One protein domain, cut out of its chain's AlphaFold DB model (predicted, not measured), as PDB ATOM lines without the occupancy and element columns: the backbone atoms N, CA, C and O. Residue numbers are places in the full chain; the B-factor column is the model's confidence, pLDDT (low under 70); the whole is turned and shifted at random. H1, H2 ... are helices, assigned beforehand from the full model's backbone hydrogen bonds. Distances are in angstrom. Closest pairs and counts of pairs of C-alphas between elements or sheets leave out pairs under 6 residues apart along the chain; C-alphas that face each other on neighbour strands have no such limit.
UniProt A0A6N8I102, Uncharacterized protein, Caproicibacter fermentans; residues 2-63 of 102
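AT A GLANCE: This is residues 2 to 63 of the 102 residues of an uncharacterized protein of Caproicibacter fermentans (UniProt A0A6N8I102). What shape do these atoms make? Two helices, H1 and H3, meet as an L, H3 joining H1 by its first turns; residues 2 to 9, of which 3 to 9 belong to H1, stick out as a free arm, and the short H2 and a long loop, residues 28 to 47, lie on the other side of H3. What is it built of? The printed part has 62 residues with three named helices, in the order H1, H2, H3, and no named strand; the class is all helix. How spread out is it? It is compact, with a radius of gyration of the C-alphas of 11.8 A, yet only just elongated, spanning 39 by 26 by 17 A.

HOW THE PARTS SIT: What does the longest helix touch? H1, residues 3 to 21, touches H3, residues 48 to 62, with residues 10 to 18 alone, and H3 touches it with residues 48 to 53 alone. The closest C-alphas, of Arg 15 and Trp 49, are 4.7 A apart; the helices run opposite ways at a steep tilt of 64 degrees. Where is the short helix? H2, residues 24 to 27, only just touches H3, with 3 pairs of C-alphas within 8 A, the closest those of Pro 24 and Trp 52 at 6.2 A; H3 does this with residues 51 to 55 alone. H1 and H2 meet only through their link. Are the backbones well formed? Every O i to N i+4 pair is within hydrogen-bond range in H1 and 10 of 11 in H3; H2 is too short for such a pair.

IN THESE COORDINATES: Where does H1 run? From C-alpha 3 at (235.651, 437.747, 447.759) it spans 27.1 A to C-alpha 21. Where are the others? H2 spans 5.5 A, and H3 spans 21.7 A to C-alpha 62 at (240.510, 427.686, 427.990).

THE WHOLE: How large is it? The two C-alphas farthest apart, of Lys 2 and Gly 40, are 39.4 A apart, and the printed part has no cut. Which link is long? H2 to H3 is long, with 20 residues; H1 to H2 is tight. Where is confidence low? Residue 26 and residues 28 to 46 are under 70 in pLDDT; the mean of the printed part is 79.4.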
ATOM      1  N   LYS A   2     231.512 439.208 449.857       83.56
ATOM      2  CA  LYS A   2     232.969 439.366 449.974       83.56
ATOM      3  C   LYS A   2     233.680 438.322 449.109       83.56
ATOM      4  O   LYS A   2     233.175 437.219 448.925       83.56
ATOM      5  N   ALA A   3     234.861 438.656 448.594       81.69
ATOM      6  CA  ALA A   3     235.651 437.747 447.759       81.69
ATOM      7  C   ALA A   3     235.976 436.414 448.467       81.69
ATOM      8  O   ALA A   3     236.017 435.369 447.820       81.69
ATOM      9  N   ASP A   4     236.126 436.424 449.798       91.00
ATOM     10  CA  ASP A   4     236.388 435.210 450.576       91.00
ATOM     11  C   ASP A   4     235.183 434.257 450.628       91.00
ATOM     12  O   ASP A   4     235.367 433.047 450.735       91.00
ATOM     13  N   GLU A   5     233.952 434.768 450.508       94.06
ATOM     14  CA  GLU A   5     232.739 433.941 450.476       94.06
ATOM     15  C   GLU A   5     232.679 433.111 449.189       94.06
ATOM     16  O   GLU A   5     232.387 431.918 449.247       94.06
ATOM     17  N   PHE A   6     233.040 433.703 448.046       90.06
ATOM     18  CA  PHE A   6     233.130 432.983 446.774       90.06
ATOM     19  C   PHE A   6     234.227 431.918 446.783       90.06
ATOM     20  O   PHE A   6     233.985 430.793 446.356       90.06
ATOM     21  N   GLN A   7     235.410 432.239 447.313       91.56
ATOM     22  CA  GLN A   7     236.505 431.269 447.432       91.56
ATOM     23  C   GLN A   7     236.109 430.075 448.313       91.56
ATOM     24  O   GLN A   7     236.333 428.923 447.937       91.56
ATOM     25  N   LYS A   8     235.460 430.337 449.457       94.25
ATOM     26  CA  LYS A   8     234.934 429.289 450.347       94.25
ATOM     27  C   LYS A   8     233.855 428.448 449.664       94.25
ATOM     28  O   LYS A   8     233.893 427.225 449.772       94.25
ATOM     29  N   ALA A   9     232.917 429.081 448.957       95.81
ATOM     30  CA  ALA A   9     231.854 428.385 448.235       95.81
ATOM     31  C   ALA A   9     232.409 427.498 447.110       95.81
ATOM     32  O   ALA A   9     231.984 426.354 446.969       95.81
ATOM     33  N   PHE A  10     233.399 427.988 446.360       94.31
ATOM     34  CA  PHE A  10     234.059 427.222 445.305       94.31
ATOM     35  C   PHE A  10     234.784 425.989 445.861       94.31
ATOM     36  O   PHE A  10     234.592 424.882 445.358       94.31
ATOM     37  N   ALA A  11     235.551 426.151 446.946       93.88
ATOM     38  CA  ALA A  11     236.202 425.028 447.621       93.88
ATOM     39  C   ALA A  11     235.184 423.994 448.136       93.88
ATOM     40  O   ALA A  11     235.367 422.793 447.938       93.88
ATOM     41  N   LEU A  12     234.083 424.455 448.740       95.94
ATOM     42  CA  LEU A  12     233.015 423.579 449.222       95.94
ATOM     43  C   LEU A  12     232.335 422.808 448.080       95.94
ATOM     44  O   LEU A  12     232.090 421.613 448.223       95.94
ATOM     45  N   ALA A  13     232.069 423.458 446.945       95.31
ATOM     46  CA  ALA A  13     231.482 422.811 445.771       95.31
ATOM     47  C   ALA A  13     232.408 421.733 445.185       95.31
ATOM     48  O   ALA A  13     231.966 420.616 444.923       95.31
ATOM     49  N   CYS A  14     233.705 422.029 445.052       93.50
ATOM     50  CA  CYS A  14     234.699 421.056 444.583       93.50
ATOM     51  C   CYS A  14     234.811 419.856 445.532       93.50
ATOM     52  O   CYS A  14     234.907 418.712 445.086       93.50
ATOM     53  N   ARG A  15     234.733 420.102 446.848       93.06
ATOM     54  CA  ARG A  15     234.693 419.029 447.845       93.06
ATOM     55  C   ARG A  15     233.447 418.163 447.698       93.06
ATOM     56  O   ARG A  15     233.565 416.945 447.656       93.06
ATOM     57  N   PHE A  16     232.280 418.786 447.559       94.12
ATOM     58  CA  PHE A  16     231.021 418.072 447.371       94.12
ATOM     59  C   PHE A  16     231.034 417.180 446.122       94.12
ATOM     60  O   PHE A  16     230.584 416.036 446.185       94.12
ATOM     61  N   LEU A  17     231.572 417.671 445.001       90.94
ATOM     62  CA  LEU A  17     231.720 416.878 443.776       90.94
ATOM     63  C   LEU A  17     232.678 415.707 443.988       90.94
ATOM     64  O   LEU A  17     232.335 414.578 443.655       90.94
ATOM     65  N   SER A  18     233.822 415.941 444.630       88.69
ATOM     66  CA  SER A  18     234.735 414.857 444.998       88.69
ATOM     67  C   SER A  18     234.051 413.779 445.839       88.69
ATOM     68  O   SER A  18     234.243 412.597 445.575       88.69
ATOM     69  N   ASP A  19     233.245 414.170 446.828       88.38
ATOM     70  CA  ASP A  19     232.551 413.228 447.711       88.38
ATOM     71  C   ASP A  19     231.381 412.509 447.000       88.38
ATOM     72  O   ASP A  19     231.033 411.390 447.374       88.38
ATOM     73  N   SER A  20     230.774 413.127 445.977       90.19
ATOM     74  CA  SER A  20     229.559 412.618 445.311       90.19
ATOM     75  C   SER A  20     229.825 411.817 444.036       90.19
ATOM     76  O   SER A  20     229.131 410.839 443.769       90.19
ATOM     77  N   ILE A  21     230.785 412.259 443.222       86.25
ATOM     78  CA  ILE A  21     231.082 411.696 441.896       86.25
ATOM     79  C   ILE A  21     232.547 411.266 441.744       86.25
ATOM     80  O   ILE A  21     232.911 410.705 440.714       86.25
ATOM     81  N   GLY A  22     233.382 411.472 442.767       83.94
ATOM     82  CA  GLY A  22     234.792 411.090 442.740       83.94
ATOM     83  C   GLY A  22     235.637 412.042 441.897       83.94
ATOM     84  O   GLY A  22     235.425 413.254 441.899       83.94
ATOM     85  N   CYS A  23     236.627 411.505 441.190       80.50
ATOM     86  CA  CYS A  23     237.592 412.299 440.434       80.50
ATOM     87  C   CYS A  23     237.041 412.766 439.070       80.50
ATOM     88  O   CYS A  23     236.379 411.978 438.391       80.50
ATOM     89  N   PRO A  24     237.380 413.978 438.582       82.25
ATOM     90  CA  PRO A  24     236.919 414.474 437.279       82.25
ATOM     91  C   PRO A  24     237.510 413.750 436.053       82.25
ATOM     92  O   PRO A  24     237.255 414.176 434.932       82.25
ATOM     93  N   LYS A  25     238.273 412.655 436.223       73.62
ATOM     94  CA  LYS A  25     238.963 411.928 435.137       73.62
ATOM     95  C   LYS A  25     238.051 411.593 433.954       73.62
ATOM     96  O   LYS A  25     238.466 411.745 432.813       73.62
ATOM     97  N   ILE A  26     236.809 411.185 434.221       68.50
ATOM     98  CA  ILE A  26     235.826 410.836 433.180       68.50
ATOM     99  C   ILE A  26     235.433 412.022 432.282       68.50
ATOM    100  O   ILE A  26     234.928 411.814 431.187       68.50
ATOM    101  N   TYR A  27     235.657 413.257 432.739       72.44
ATOM    102  CA  TYR A  27     235.387 414.492 431.997       72.44
ATOM    103  C   TYR A  27     236.661 415.116 431.410       72.44
ATOM    104  O   TYR A  27     236.579 416.093 430.673       72.44
ATOM    105  N   ALA A  28     237.831 414.569 431.749       64.69
ATOM    106  CA  ALA A  28     239.145 415.108 431.420       64.69
ATOM    107  C   ALA A  28     239.890 414.264 430.368       64.69
ATOM    108  O   ALA A  28     241.117 414.308 430.305       64.69
ATOM    109  N   GLU A  29     239.186 413.464 429.556       63.25
ATOM    110  CA  GLU A  29     239.827 412.684 428.490       63.25
ATOM    111  C   GLU A  29     240.629 413.608 427.555       63.25
ATOM    112  O   GLU A  29     240.069 414.452 426.858       63.25
ATOM    113  N   GLY A  30     241.957 413.458 427.555       62.69
ATOM    114  CA  GLY A  30     242.864 414.273 426.742       62.69
ATOM    115  C   GLY A  30     243.286 415.615 427.354       62.69
ATOM    116  O   GLY A  30     243.949 416.388 426.665       62.69
ATOM    117  N   VAL A  31     242.945 415.891 428.619       63.69
ATOM    118  CA  VAL A  31     243.410 417.076 429.358       63.69
ATOM    119  C   VAL A  31     244.417 416.648 430.426       63.69
ATOM    120  O   VAL A  31     244.064 415.976 431.396       63.69
ATOM    121  N   ASP A  32     245.676 417.058 430.263       64.62
ATOM    122  CA  ASP A  32     246.704 416.922 431.298       64.62
ATOM    123  C   ASP A  32     246.438 417.957 432.399       64.62
ATOM    124  O   ASP A  32     246.929 419.082 432.340       64.62
ATOM    125  N   ILE A  33     245.628 417.592 433.396       66.88
ATOM    126  CA  ILE A  33     245.364 418.449 434.557       66.88
ATOM    127  C   ILE A  33     246.594 418.398 435.479       66.88
ATOM    128  O   ILE A  33     246.856 417.343 436.071       66.88
ATOM    129  N   PRO A  34     247.348 419.505 435.646       62.47
ATOM    130  CA  PRO A  34     248.522 419.523 436.508       62.47
ATOM    131  C   PRO A  34     248.158 419.102 437.934       62.47
ATOM    132  O   PRO A  34     247.086 419.431 438.442       62.47
ATOM    133  N   ASP A  35     249.053 418.344 438.566       62.53
ATOM    134  CA  ASP A  35     248.920 417.790 439.918       62.53
ATOM    135  C   ASP A  35     247.861 416.681 440.092       62.53
ATOM    136  O   ASP A  35     247.854 415.987 441.108       62.53
ATOM    137  N   CYS A  36     247.016 416.402 439.106       68.25
ATOM    138  CA  CYS A  36     246.110 415.256 439.146       68.25
ATOM    139  C   CYS A  36     246.736 414.089 438.397       68.25
ATOM    140  O   CYS A  36     246.492 413.913 437.209       68.25
ATOM    141  N   ILE A  37     247.577 413.301 439.074       58.78
ATOM    142  CA  ILE A  37     248.138 412.100 438.451       58.78
ATOM    143  C   ILE A  37     246.974 411.136 438.169       58.78
ATOM    144  O   ILE A  37     246.263 410.704 439.075       58.78
ATOM    145  N   LEU A  38     246.715 410.903 436.880       58.72
ATOM    146  CA  LEU A  38     245.655 410.027 436.372       58.72
ATOM    147  C   LEU A  38     246.185 408.600 436.147       58.72
ATOM    148  O   LEU A  38     245.798 407.938 435.176       58.72
ATOM    149  N   ASP A  39     247.092 408.127 436.997       52.28
ATOM    150  CA  ASP A  39     247.694 406.799 436.939       52.28
ATOM    151  C   ASP A  39     246.749 405.735 437.521       52.28
ATOM    152  O   ASP A  39     246.822 405.356 438.680       52.28
ATOM    153  N   GLY A  40     245.839 405.233 436.679       55.94
ATOM    154  CA  GLY A  40     244.889 404.162 437.025       55.94
ATOM    155  C   GLY A  40     243.416 404.591 437.004       55.94
ATOM    156  O   GLY A  40     243.084 405.706 436.607       55.94
ATOM    157  N   GLU A  41     242.495 403.694 437.369       53.09
ATOM    158  CA  GLU A  41     241.042 403.974 437.406       53.09
ATOM    159  C   GLU A  41     240.639 404.942 438.535       53.09
ATOM    160  O   GLU A  41     239.536 405.480 438.512       53.09
ATOM    161  N   ASN A  42     241.535 405.211 439.490       54.09
ATOM    162  CA  ASN A  42     241.269 406.029 440.669       54.09
ATOM    163  C   ASN A  42     242.362 407.087 440.846       54.09
ATOM    164  O   ASN A  42     243.538 406.797 440.675       54.09
ATOM    165  N   CYS A  43     241.983 408.310 441.210       61.56
ATOM    166  CA  CYS A  43     242.934 409.365 441.551       61.56
ATOM    167  C   CYS A  43     243.499 409.075 442.950       61.56
ATOM    168  O   CYS A  43     242.817 409.286 443.951       61.56
ATOM    169  N   GLU A  44     244.719 408.537 443.025       55.97
ATOM    170  CA  GLU A  44     245.291 407.935 444.244       55.97
ATOM    171  C   GLU A  44     245.785 408.948 445.310       55.97
ATOM    172  O   GLU A  44     246.547 408.586 446.206       55.97
ATOM    173  N   ARG A  45     245.356 410.222 445.276       58.78
ATOM    174  CA  ARG A  45     245.747 411.245 446.277       58.78
ATOM    175  C   ARG A  45     244.640 411.544 447.296       58.78
ATOM    176  O   ARG A  45     243.456 411.532 446.971       58.78
ATOM    177  N   GLU A  46     245.037 411.903 448.522       61.50
ATOM    178  CA  GLU A  46     244.141 412.263 449.644       61.50
ATOM    179  C   GLU A  46     243.259 413.503 449.367       61.50
ATOM    180  O   GLU A  46     242.188 413.653 449.959       61.50
ATOM    181  N   ASN A  47     243.653 414.365 448.419       74.44
ATOM    182  CA  ASN A  47     242.988 415.640 448.130       74.44
ATOM    183  C   ASN A  47     242.261 415.657 446.772       74.44
ATOM    184  O   ASN A  47     242.426 416.582 445.985       74.44
ATOM    185  N   GLN A  48     241.419 414.659 446.487       78.12
ATOM    186  CA  GLN A  48     240.657 414.561 445.222       78.12
ATOM    187  C   GLN A  48     239.831 415.817 444.866       78.12
ATOM    188  O   GLN A  48     239.587 416.100 443.693       78.12
ATOM    189  N   TRP A  49     239.440 416.617 445.859       86.44
ATOM    190  CA  TRP A  49     238.738 417.885 445.658       86.44
ATOM    191  C   TRP A  49     239.599 418.968 444.983       86.44
ATOM    192  O   TRP A  49     239.045 419.811 444.280       86.44
ATOM    193  N   GLU A  50     240.930 418.936 445.134       86.50
ATOM    194  CA  GLU A  50     241.850 419.839 444.422       86.50
ATOM    195  C   GLU A  50     241.803 419.576 442.910       86.50
ATOM    196  O   GLU A  50     241.900 420.508 442.119       86.50
ATOM    197  N   CYS A  51     241.535 418.334 442.489       86.12
ATOM    198  CA  CYS A  51     241.394 418.018 441.068       86.12
ATOM    199  C   CYS A  51     240.168 418.652 440.424       86.12
ATOM    200  O   CYS A  51     240.239 419.092 439.278       86.12
ATOM    201  N   TRP A  52     239.063 418.767 441.162       88.94
ATOM    202  CA  TRP A  52     237.914 419.545 440.702       88.94
ATOM    203  C   TRP A  52     238.234 421.035 440.592       88.94
ATOM    204  O   TRP A  52     237.775 421.679 439.649       88.94
ATOM    205  N   GLN A  53     239.055 421.581 441.498       90.81
ATOM    206  CA  GLN A  53     239.498 422.971 441.386       90.81
ATOM    207  C   GLN A  53     240.332 423.190 440.126       90.81
ATOM    208  O   GLN A  53     240.004 424.079 439.344       90.81
ATOM    209  N   SER A  54     241.359 422.365 439.905       87.38
ATOM    210  CA  SER A  54     242.201 422.453 438.710       87.38
ATOM    211  C   SER A  54     241.388 422.268 437.430       87.38
ATOM    212  O   SER A  54     241.546 423.057 436.504       87.38
ATOM    213  N   TYR A  55     240.460 421.305 437.400       87.69
ATOM    214  CA  TYR A  55     239.552 421.098 436.269       87.69
ATOM    215  C   TYR A  55     238.742 422.360 435.944       87.69
ATOM    216  O   TYR A  55     238.763 422.831 434.812       87.69
ATOM    217  N   PHE A  56     238.045 422.950 436.919       91.19
ATOM    218  CA  PHE A  56     237.238 424.141 436.643       91.19
ATOM    219  C   PHE A  56     238.083 425.362 436.278       91.19
ATOM    220  O   PHE A  56     237.680 426.126 435.405       91.19
ATOM    221  N   LEU A  57     239.243 425.546 436.918       90.62
ATOM    222  CA  LEU A  57     240.158 426.641 436.589       90.62
ATOM    223  C   LEU A  57     240.704 426.513 435.164       90.62
ATOM    224  O   LEU A  57     240.771 427.518 434.457       90.62
ATOM    225  N   ASP A  58     241.044 425.298 434.734       87.25
ATOM    226  CA  ASP A  58     241.461 425.018 433.361       87.25
ATOM    227  C   ASP A  58     240.341 425.341 432.363       87.25
ATOM    228  O   ASP A  58     240.546 426.126 431.439       87.25
ATOM    229  N   ARG A  59     239.125 424.830 432.600       88.00
ATOM    230  CA  ARG A  59     237.971 425.062 431.716       88.00
ATOM    231  C   ARG A  59     237.668 426.553 431.583       88.00
ATOM    232  O   ARG A  59     237.655 427.066 430.473       88.00
ATOM    233  N   VAL A  60     237.545 427.277 432.696       92.19
ATOM    234  CA  VAL A  60     237.312 428.735 432.684       92.19
ATOM    235  C   VAL A  60     238.431 429.504 431.967       92.19
ATOM    236  O   VAL A  60     238.171 430.562 431.402       92.19
ATOM    237  N   SER A  61     239.665 428.994 431.972       90.62
ATOM    238  CA  SER A  61     240.795 429.640 431.292       90.62
ATOM    239  C   SER A  61     240.854 429.347 429.789       90.62
ATOM    240  O   SER A  61     241.394 430.159 429.039       90.62
ATOM    241  N   ASN A  62     240.331 428.198 429.351       90.00
ATOM    242  CA  ASN A  62     240.510 427.686 427.990       90.00
ATOM    243  C   ASN A  62     239.234 427.685 427.134       90.00
ATOM    244  O   ASN A  62     239.321 427.448 425.928       90.00
ATOM    245  N   GLU A  63     238.056 427.948 427.704       91.50
ATOM    246  CA  GLU A  63     236.801 428.021 426.949       91.50
ATOM    247  C   GLU A  63     235.885 429.159 427.419       91.50
ATOM    248  O   GLU A  63     236.041 429.704 428.509       91.50
TER     249      GLU A  63